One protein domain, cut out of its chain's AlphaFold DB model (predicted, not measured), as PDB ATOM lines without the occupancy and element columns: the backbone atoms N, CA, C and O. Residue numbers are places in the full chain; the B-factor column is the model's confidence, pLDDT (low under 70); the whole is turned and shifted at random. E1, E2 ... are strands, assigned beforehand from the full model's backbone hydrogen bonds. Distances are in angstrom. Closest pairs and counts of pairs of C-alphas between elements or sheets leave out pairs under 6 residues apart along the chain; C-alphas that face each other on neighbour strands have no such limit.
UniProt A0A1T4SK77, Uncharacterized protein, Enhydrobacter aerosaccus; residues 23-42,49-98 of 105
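Overview. This is residues 23 to 42 and 49 to 98 of the 105 residues of an uncharacterized protein of Enhydrobacter aerosaccus (UniProt A0A1T4SK77). A twisted, three-stranded sheet of E1, E2 and E3 and a separate hairpin of E4 and E5 make two parts, joined by a long loop of residues 57 to 77. The hairpin's tip, residues 82 to 87, sticks out, while the tail after E5 folds back to pair briefly with that loop. The printed part has 70 residues with five named strands, E1 to E5 in chain order, and no named helix; it is all strand, with 31 residues in named elements, under half. Both sheets are antiparallel, ordered E1 - E2 - E3 and E4 - E5. The whole is only just loose, close to compact, with a radius of gyration of the C-alphas of 13.6 A and spans of 38 by 30 by 20 A.

Along the chain. Find C-alpha 25 at (160.599, 144.390, 137.203), where E1 begins; it runs to residue 28. E2, residues 31 to 38, measures 20.4 A and bends by 54 degrees at residue 35. E3, residues 50 to 56, measures 19.6 A. E4, residues 78 to 83, measures 15.8 A, and E5, residues 86 to 91, measures 16.4 A and ends at C-alpha 91, (139.836, 134.744, 123.883).

Arrangement. Look first at the hairpin of E1 and E2, where N 26 and O 33 are 2.8 A apart. E2 is the inner strand; across to E3, N 34 and O 53 are 2.9 A apart. This sheet is twisted, with C-alphas up to 4.5 A off its best plane. In the hairpin of E4 and E5, N 81 and O 88 are 2.9 A apart. E4 and E5 are each apart from E1, E2 and E3. Residues 63 to 64 pair antiparallel with residues 96 to 97.

Size, cuts and confidence. The C-alphas farthest apart, those of Ser 42 and Thr 59, are 41.0 A apart. Residues 43 to 48 are not printed, and C-alphas 42 and 49 are 11.6 A apart across the cut. The link from E3 to E4 is long, 21 residues. The model's pLDDT is under 70 at residue 23 and residues 90 to 98.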
ATOM      1  N   SER A  23     160.420 150.141 140.564       66.00
ATOM      2  CA  SER A  23     159.778 149.543 139.399       66.00
ATOM      3  C   SER A  23     159.670 148.043 139.664       66.00
ATOM      4  O   SER A  23     160.643 147.364 139.997       66.00
ATOM      5  N   HIS A  24     158.450 147.513 139.592       77.88
ATOM      6  CA  HIS A  24     158.225 146.078 139.696       77.88
ATOM      7  C   HIS A  24     158.692 145.419 138.393       77.88
ATOM      8  O   HIS A  24     157.920 145.259 137.449       77.88
ATOM      9  N   GLU A  25     159.977 145.078 138.332       82.94
ATOM     10  CA  GLU A  25     160.599 144.390 137.203       82.94
ATOM     11  C   GLU A  25     160.960 142.954 137.578       82.94
ATOM     12  O   GLU A  25     161.580 142.690 138.609       82.94
ATOM     13  N   TYR A  26     160.612 142.017 136.702       88.75
ATOM     14  CA  TYR A  26     160.921 140.603 136.848       88.75
ATOM     15  C   TYR A  26     161.655 140.115 135.604       88.75
ATOM     16  O   TYR A  26     161.257 140.404 134.476       88.75
ATOM     17  N   LYS A  27     162.732 139.351 135.803       90.25
ATOM     18  CA  LYS A  27     163.514 138.758 134.712       90.25
ATOM     19  C   LYS A  27     163.382 137.245 134.726       90.25
ATOM     20  O   LYS A  27     163.574 136.615 135.765       90.25
ATOM     21  N   LEU A  28     163.096 136.665 133.564       88.88
ATOM     22  CA  LEU A  28     163.044 135.220 133.357       88.88
ATOM     23  C   LEU A  28     163.838 134.857 132.100       88.88
ATOM     24  O   LEU A  28     163.328 134.914 130.981       88.88
ATOM     25  N   GLY A  29     165.110 134.494 132.275       89.56
ATOM     26  CA  GLY A  29     166.016 134.245 131.153       89.56
ATOM     27  C   GLY A  29     166.145 135.482 130.258       89.56
ATOM     28  O   GLY A  29     166.628 136.517 130.702       89.56
ATOM     29  N   ALA A  30     165.694 135.373 129.004       89.31
ATOM     30  CA  ALA A  30     165.671 136.474 128.034       89.31
ATOM     31  C   ALA A  30     164.354 137.279 128.030       89.31
ATOM     32  O   ALA A  30     164.162 138.118 127.147       89.31
ATOM     33  N   LEU A  31     163.434 137.008 128.959       90.19
ATOM     34  CA  LEU A  31     162.176 137.737 129.098       90.19
ATOM     35  C   LEU A  31     162.297 138.798 130.192       90.19
ATOM     36  O   LEU A  31     162.652 138.481 131.330       90.19
ATOM     37  N   ASP A  32     161.939 140.029 129.848       91.62
ATOM     38  CA  ASP A  32     161.703 141.103 130.808       91.62
ATOM     39  C   ASP A  32     160.193 141.272 130.996       91.62
ATOM     40  O   ASP A  32     159.458 141.433 130.020       91.62
ATOM     41  N   ILE A  33     159.736 141.230 132.244       91.19
ATOM     42  CA  ILE A  33     158.349 141.470 132.636       91.19
ATOM     43  C   ILE A  33     158.331 142.729 133.493       91.19
ATOM     44  O   ILE A  33     158.978 142.764 134.539       91.19
ATOM     45  N   VAL A  34     157.614 143.757 133.059       91.25
ATOM     46  CA  VAL A  34     157.653 145.075 133.702       91.25
ATOM     47  C   VAL A  34     156.257 145.628 133.937       91.25
ATOM     48  O   VAL A  34     155.295 145.231 133.273       91.25
ATOM     49  N   GLU A  35     156.178 146.534 134.912       87.94
ATOM     50  CA  GLU A  35     154.983 147.312 135.254       87.94
ATOM     51  C   GLU A  35     153.708 146.462 135.449       87.94
ATOM     52  O   GLU A  35     152.648 146.813 134.922       87.94
ATOM     53  N   PRO A  36     153.756 145.332 136.188       89.94
ATOM     54  CA  PRO A  36     152.542 144.607 136.505       89.94
ATOM     55  C   PRO A  36     151.652 145.462 137.404       89.94
ATOM     56  O   PRO A  36     152.067 145.920 138.470       89.94
ATOM     57  N   TRP A  37     150.405 145.636 136.989       89.00
ATOM     58  CA  TRP A  37     149.399 146.346 137.757       89.00
ATOM     59  C   TRP A  37     148.040 145.668 137.599       89.00
ATOM     60  O   TRP A  37     147.760 144.999 136.604       89.00
ATOM     61  N   ALA A  38     147.180 145.832 138.596       89.31
ATOM     62  CA  ALA A  38     145.805 145.370 138.537       89.31
ATOM     63  C   ALA A  38     144.868 146.504 138.935       89.31
ATOM     64  O   ALA A  38     145.135 147.229 139.898       89.31
ATOM     65  N   CYS A  39     143.761 146.640 138.208       86.50
ATOM     66  CA  CYS A  39     142.705 147.572 138.570       86.50
ATOM     67  C   CYS A  39     142.116 147.171 139.926       86.50
ATOM     68  O   CYS A  39     141.726 146.017 140.124       86.50
ATOM     69  N   ALA A  40     141.975 148.139 140.834       84.94
ATOM     70  CA  ALA A  40     141.192 147.936 142.044       84.94
ATOM     71  C   ALA A  40     139.763 147.530 141.652       84.94
ATOM     72  O   ALA A  40     139.074 148.246 140.925       84.94
ATOM     73  N   THR A  41     139.345 146.351 142.105       85.38
ATOM     74  CA  THR A  41     138.031 145.776 141.800       85.38
ATOM     75  C   THR A  41     137.111 146.040 142.991       85.38
ATOM     76  O   THR A  41     137.540 145.901 144.137       85.38
ATOM     77  N   SER A  42     135.872 146.489 142.755       82.81
ATOM     78  CA  SER A  42     134.922 146.716 143.854       82.81
ATOM     79  C   SER A  42     134.578 145.393 144.541       82.81
ATOM     80  O   SER A  42     134.618 144.335 143.919       82.81
ATOM     81  N   GLY A  49     140.691 143.298 136.182       88.94
ATOM     82  CA  GLY A  49     141.669 143.360 135.092       88.94
ATOM     83  C   GLY A  49     143.092 143.509 135.622       88.94
ATOM     84  O   GLY A  49     143.341 144.350 136.484       88.94
ATOM     85  N   GLY A  50     144.013 142.703 135.092       89.38
ATOM     86  CA  GLY A  50     145.451 142.808 135.334       89.38
ATOM     87  C   GLY A  50     146.201 143.056 134.030       89.38
ATOM     88  O   GLY A  50     145.851 142.485 132.997       89.38
ATOM     89  N   PHE A  51     147.229 143.893 134.083       88.94
ATOM     90  CA  PHE A  51     148.064 144.248 132.943       88.94
ATOM     91  C   PHE A  51     149.532 144.154 133.333       88.94
ATOM     92  O   PHE A  51     149.903 144.402 134.476       88.94
ATOM     93  N   LEU A  52     150.365 143.783 132.373       90.00
ATOM     94  CA  LEU A  52     151.817 143.737 132.490       90.00
ATOM     95  C   LEU A  52     152.403 143.776 131.081       90.00
ATOM     96  O   LEU A  52     151.720 143.427 130.111       90.00
ATOM     97  N   VAL A  53     153.675 144.136 130.967       89.06
ATOM     98  CA  VAL A  53     154.394 144.113 129.690       89.06
ATOM     99  C   VAL A  53     155.422 142.989 129.714       89.06
ATOM    100  O   VAL A  53     156.257 142.947 130.610       89.06
ATOM    101  N   ILE A  54     155.381 142.091 128.721       89.94
ATOM    102  CA  ILE A  54     156.402 141.050 128.511       89.94
ATOM    103  C   ILE A  54     157.191 141.379 127.249       89.94
ATOM    104  O   ILE A  54     156.632 141.406 126.152       89.94
ATOM    105  N   THR A  55     158.499 141.555 127.391       89.56
ATOM    106  CA  THR A  55     159.425 141.779 126.280       89.56
ATOM    107  C   THR A  55     160.372 140.594 126.146       89.56
ATOM    108  O   THR A  55     161.054 140.231 127.102       89.56
ATOM    109  N   SER A  56     160.442 139.996 124.954       88.38
ATOM    110  CA  SER A  56     161.443 138.971 124.635       88.38
ATOM    111  C   SER A  56     162.683 139.598 124.012       88.38
ATOM    112  O   SER A  56     162.583 140.287 122.998       88.38
ATOM    113  N   LYS A  57     163.857 139.302 124.577       87.44
ATOM    114  CA  LYS A  57     165.176 139.634 124.008       87.44
ATOM    115  C   LYS A  57     165.783 138.493 123.183       87.44
ATOM    116  O   LYS A  57     166.912 138.603 122.717       87.44
ATOM    117  N   SER A  58     165.055 137.390 123.022       83.00
ATOM    118  CA  SER A  58     165.469 136.216 122.250       83.00
ATOM    119  C   SER A  58     164.869 136.229 120.844       83.00
ATOM    120  O   SER A  58     163.749 136.698 120.642       83.00
ATOM    121  N   THR A  59     165.589 135.647 119.883       79.88
ATOM    122  CA  THR A  59     165.083 135.348 118.532       79.88
ATOM    123  C   THR A  59     164.174 134.117 118.499       79.88
ATOM    124  O   THR A  59     163.469 133.896 117.515       79.88
ATOM    125  N   SER A  60     164.166 133.315 119.567       85.00
ATOM    126  CA  SER A  60     163.269 132.168 119.693       85.00
ATOM    127  C   SER A  60     161.870 132.621 120.119       85.00
ATOM    128  O   SER A  60     161.746 133.440 121.032       85.00
ATOM    129  N   PRO A  61     160.800 132.102 119.495       82.56
ATOM    130  CA  PRO A  61     159.441 132.478 119.853       82.56
ATOM    131  C   PRO A  61     159.070 131.948 121.241       82.56
ATOM    132  O   PRO A  61     159.305 130.783 121.563       82.56
ATOM    133  N   HIS A  62     158.421 132.796 122.036       81.88
ATOM    134  CA  HIS A  62     157.878 132.441 123.343       81.88
ATOM    135  C   HIS A  62     156.348 132.453 123.313       81.88
ATOM    136  O   HIS A  62     155.721 133.144 122.501       81.88
ATOM    137  N   ARG A  63     155.744 131.668 124.212       84.31
ATOM    138  CA  ARG A  63     154.292 131.574 124.355       84.31
ATOM    139  C   ARG A  63     153.866 131.765 125.807       84.31
ATOM    140  O   ARG A  63     154.334 131.029 126.671       84.31
ATOM    141  N   LEU A  64     152.948 132.700 126.064       85.69
ATOM    142  CA  LEU A  64     152.261 132.783 127.354       85.69
ATOM    143  C   LEU A  64     151.099 131.786 127.331       85.69
ATOM    144  O   LEU A  64     150.125 131.965 126.597       85.69
ATOM    145  N   ILE A  65     151.249 130.712 128.102       86.12
ATOM    146  CA  ILE A  65     150.318 129.576 128.115       86.12
ATOM    147  C   ILE A  65     149.277 129.656 129.235       86.12
ATOM    148  O   ILE A  65     148.194 129.098 129.106       86.12
ATOM    149  N   SER A  66     149.590 130.345 130.334       86.44
ATOM    150  CA  SER A  66     148.709 130.448 131.499       86.44
ATOM    151  C   SER A  66     149.133 131.584 132.423       86.44
ATOM    152  O   SER A  66     150.323 131.887 132.512       86.44
ATOM    153  N   ALA A  67     148.179 132.112 133.184       88.12
ATOM    154  CA  ALA A  67     148.410 132.963 134.345       88.12
ATOM    155  C   ALA A  67     147.576 132.437 135.526       88.12
ATOM    156  O   ALA A  67     146.565 131.763 135.326       88.12
ATOM    157  N   LYS A  68     148.017 132.697 136.759       90.38
ATOM    158  CA  LYS A  68     147.305 132.327 137.991       90.38
ATOM    159  C   LYS A  68     147.429 133.461 138.999       90.38
ATOM    160  O   LYS A  68     148.470 134.111 139.053       90.38
ATOM    161  N   SER A  69     146.392 133.668 139.801       88.00
ATOM    162  CA  SER A  69     146.387 134.648 140.884       88.00
ATOM    163  C   SER A  69     145.628 134.075 142.079       88.00
ATOM    164  O   SER A  69     144.569 133.496 141.872       88.00
ATOM    165  N   PRO A  70     146.110 134.251 143.321       89.75
ATOM    166  CA  PRO A  70     145.339 133.878 144.506       89.75
ATOM    167  C   PRO A  70     144.067 134.727 144.681       89.75
ATOM    168  O   PRO A  70     143.210 134.369 145.477       89.75
ATOM    169  N   ALA A  71     143.941 135.843 143.954       87.50
ATOM    170  CA  ALA A  71     142.777 136.724 144.009       87.50
ATOM    171  C   ALA A  71     141.620 136.299 143.080       87.50
ATOM    172  O   ALA A  71     140.589 136.964 143.080       87.50
ATOM    173  N   ALA A  72     141.783 135.249 142.265       88.94
ATOM    174  CA  ALA A  72     140.761 134.805 141.316       88.94
ATOM    175  C   ALA A  72     140.784 133.282 141.118       88.94
ATOM    176  O   ALA A  72     141.850 132.692 140.950       88.94
ATOM    177  N   ASP A  73     139.605 132.662 141.032       89.75
ATOM    178  CA  ASP A  73     139.474 131.221 140.759       89.75
ATOM    179  C   ASP A  73     139.958 130.846 139.348       89.75
ATOM    180  O   ASP A  73     140.467 129.747 139.113       89.75
ATOM    181  N   LYS A  74     139.814 131.771 138.391       88.75
ATOM    182  CA  LYS A  74     140.225 131.605 136.996       88.75
ATOM    183  C   LYS A  74     140.832 132.899 136.464       88.75
ATOM    184  O   LYS A  74     140.336 133.986 136.741       88.75
ATOM    185  N   VAL A  75     141.883 132.765 135.659       90.25
ATOM    186  CA  VAL A  75     142.490 133.870 134.910       90.25
ATOM    187  C   VAL A  75     142.417 133.542 133.425       90.25
ATOM    188  O   VAL A  75     142.764 132.433 133.013       90.25
ATOM    189  N   GLU A  76     141.960 134.502 132.626       87.81
ATOM    190  CA  GLU A  76     141.861 134.382 131.172       87.81
ATOM    191  C   GLU A  76     142.753 135.425 130.496       87.81
ATOM    192  O   GLU A  76     142.842 136.568 130.942       87.81
ATOM    193  N   ASN A  77     143.417 135.029 129.409       84.94
ATOM    194  CA  ASN A  77     144.227 135.940 128.611       84.94
ATOM    195  C   ASN A  77     143.355 136.596 127.538       84.94
ATOM    196  O   ASN A  77     142.726 135.915 126.726       84.94
ATOM    197  N   HIS A  78     143.348 137.925 127.519       81.94
ATOM    198  CA  HIS A  78     142.698 138.709 126.475       81.94
ATOM    199  C   HIS A  78     143.746 139.115 125.436       81.94
ATOM    200  O   HIS A  78     144.619 139.935 125.718       81.94
ATOM    201  N   GLU A  79     143.678 138.542 124.233       78.88
ATOM    202  CA  GLU A  79     144.616 138.856 123.156       78.88
ATOM    203  C   GLU A  79     143.994 139.842 122.168       78.88
ATOM    204  O   GLU A  79     142.970 139.560 121.540       78.88
ATOM    205  N   MET A  80     144.655 140.988 122.000       74.94
ATOM    206  CA  MET A  80     144.362 141.955 120.948       74.94
ATOM    207  C   MET A  80     145.526 141.988 119.967       74.94
ATOM    208  O   MET A  80     146.680 142.176 120.360       74.94
ATOM    209  N   LYS A  81     145.233 141.822 118.679       78.00
ATOM    210  CA  LYS A  81     146.243 141.864 117.625       78.00
ATOM    211  C   LYS A  81     145.725 142.596 116.397       78.00
ATOM    212  O   LYS A  81     144.630 142.323 115.917       78.00
ATOM    213  N   MET A  82     146.566 143.458 115.833       72.88
ATOM    214  CA  MET A  82     146.377 143.983 114.483       72.88
ATOM    215  C   MET A  82     146.853 142.948 113.458       72.88
ATOM    216  O   MET A  82     148.010 142.524 113.477       72.88
ATOM    217  N   ASP A  83     145.970 142.528 112.557       76.56
ATOM    218  CA  ASP A  83     146.319 141.714 111.390       76.56
ATOM    219  C   ASP A  83     145.796 142.409 110.136       76.56
ATOM    220  O   ASP A  83     144.586 142.564 109.971       76.56
ATOM    221  N   ARG A  84     146.725 142.843 109.274       81.56
ATOM    222  CA  ARG A  84     146.434 143.540 108.011       81.56
ATOM    223  C   ARG A  84     145.424 144.681 108.197       81.56
ATOM    224  O   ARG A  84     144.386 144.718 107.549       81.56
ATOM    225  N   ASN A  85     145.737 145.578 109.134       83.25
ATOM    226  CA  ASN A  85     144.938 146.750 109.519       83.25
ATOM    227  C   ASN A  85     143.575 146.446 110.164       83.25
ATOM    228  O   ASN A  85     142.837 147.376 110.482       83.25
ATOM    229  N   VAL A  86     143.259 145.179 110.433       79.00
ATOM    230  CA  VAL A  86     142.055 144.791 111.170       79.00
ATOM    231  C   VAL A  86     142.428 144.423 112.602       79.00
ATOM    232  O   VAL A  86     143.249 143.534 112.840       79.00
ATOM    233  N   MET A  87     141.791 145.099 113.556       78.56
ATOM    234  CA  MET A  87     141.818 144.740 114.972       78.56
ATOM    235  C   MET A  87     141.115 143.394 115.159       78.56
ATOM    236  O   MET A  87     139.935 143.258 114.835       78.56
ATOM    237  N   ARG A  88     141.818 142.393 115.689       76.31
ATOM    238  CA  ARG A  88     141.235 141.113 116.098       76.31
ATOM    239  C   ARG A  88     141.379 140.937 117.598       76.31
ATOM    240  O   ARG A  88     142.457 141.144 118.151       76.31
ATOM    241  N   ILE A  89     140.279 140.539 118.224       75.31
ATOM    242  CA  ILE A  89     140.213 140.179 119.636       75.31
ATOM    243  C   ILE A  89     139.959 138.677 119.691       75.31
ATOM    244  O   ILE A  89     139.012 138.192 119.072       75.31
ATOM    245  N   ALA A  90     140.816 137.945 120.396       69.50
ATOM    246  CA  ALA A  90     140.656 136.518 120.628       69.50
ATOM    247  C   ALA A  90     140.677 136.237 122.131       69.50
ATOM    248  O   ALA A  90     141.531 136.737 122.865       69.50
ATOM    249  N   ASN A  91     139.757 135.388 122.580       58.78
ATOM    250  CA  ASN A  91     139.836 134.744 123.883       58.78
ATOM    251  C   ASN A  91     140.834 133.582 123.777       58.78
ATOM    252  O   ASN A  91     140.450 132.422 123.615       58.78
ATOM    253  N   SER A  92     142.136 133.879 123.781       60.50
ATOM    254  CA  SER A  92     143.152 132.837 123.634       60.50
ATOM    255  C   SER A  92     143.192 131.987 124.900       60.50
ATOM    256  O   SER A  92     143.873 132.270 125.881       60.50
ATOM    257  N   THR A  93     142.431 130.895 124.877       49.91
ATOM    258  CA  THR A  93     142.185 130.062 126.057       49.91
ATOM    259  C   THR A  93     143.419 129.252 126.480       49.91
ATOM    260  O   THR A  93     143.331 128.503 127.445       49.91
ATOM    261  N   TRP A  94     144.564 129.368 125.783       48.09
ATOM    262  CA  TRP A  94     145.783 128.612 126.120       48.09
ATOM    263  C   TRP A  94     147.102 129.066 125.448       48.09
ATOM    264  O   TRP A  94     148.116 128.389 125.634       48.09
ATOM    265  N   ALA A  95     147.159 130.133 124.623       46.12
ATOM    266  CA  ALA A  95     148.312 130.259 123.718       46.12
ATOM    267  C   ALA A  95     148.588 131.633 123.051       46.12
ATOM    268  O   ALA A  95     148.515 131.722 121.825       46.12
ATOM    269  N   TRP A  96     149.053 132.656 123.780       51.41
ATOM    270  CA  TRP A  96     149.607 133.876 123.146       51.41
ATOM    271  C   TRP A  96     151.003 133.599 122.574       51.41
ATOM    272  O   TRP A  96     151.868 133.188 123.337       51.41
ATOM    273  N   THR A  97     151.256 133.805 121.274       59.53
ATOM    274  CA  THR A  97     152.575 133.570 120.635       59.53
ATOM    275  C   THR A  97     153.234 134.875 120.208       59.53
ATOM    276  O   THR A  97     152.638 135.653 119.464       59.53
ATOM    277  N   SER A  98     154.505 135.076 120.561       52.41
ATOM    278  CA  SER A  98     155.281 136.186 120.000       52.41
ATOM    279  C   SER A  98     155.506 135.942 118.500       52.41
ATOM    280  O   SER A  98     156.142 134.953 118.125       52.41
TER     281      SER A  98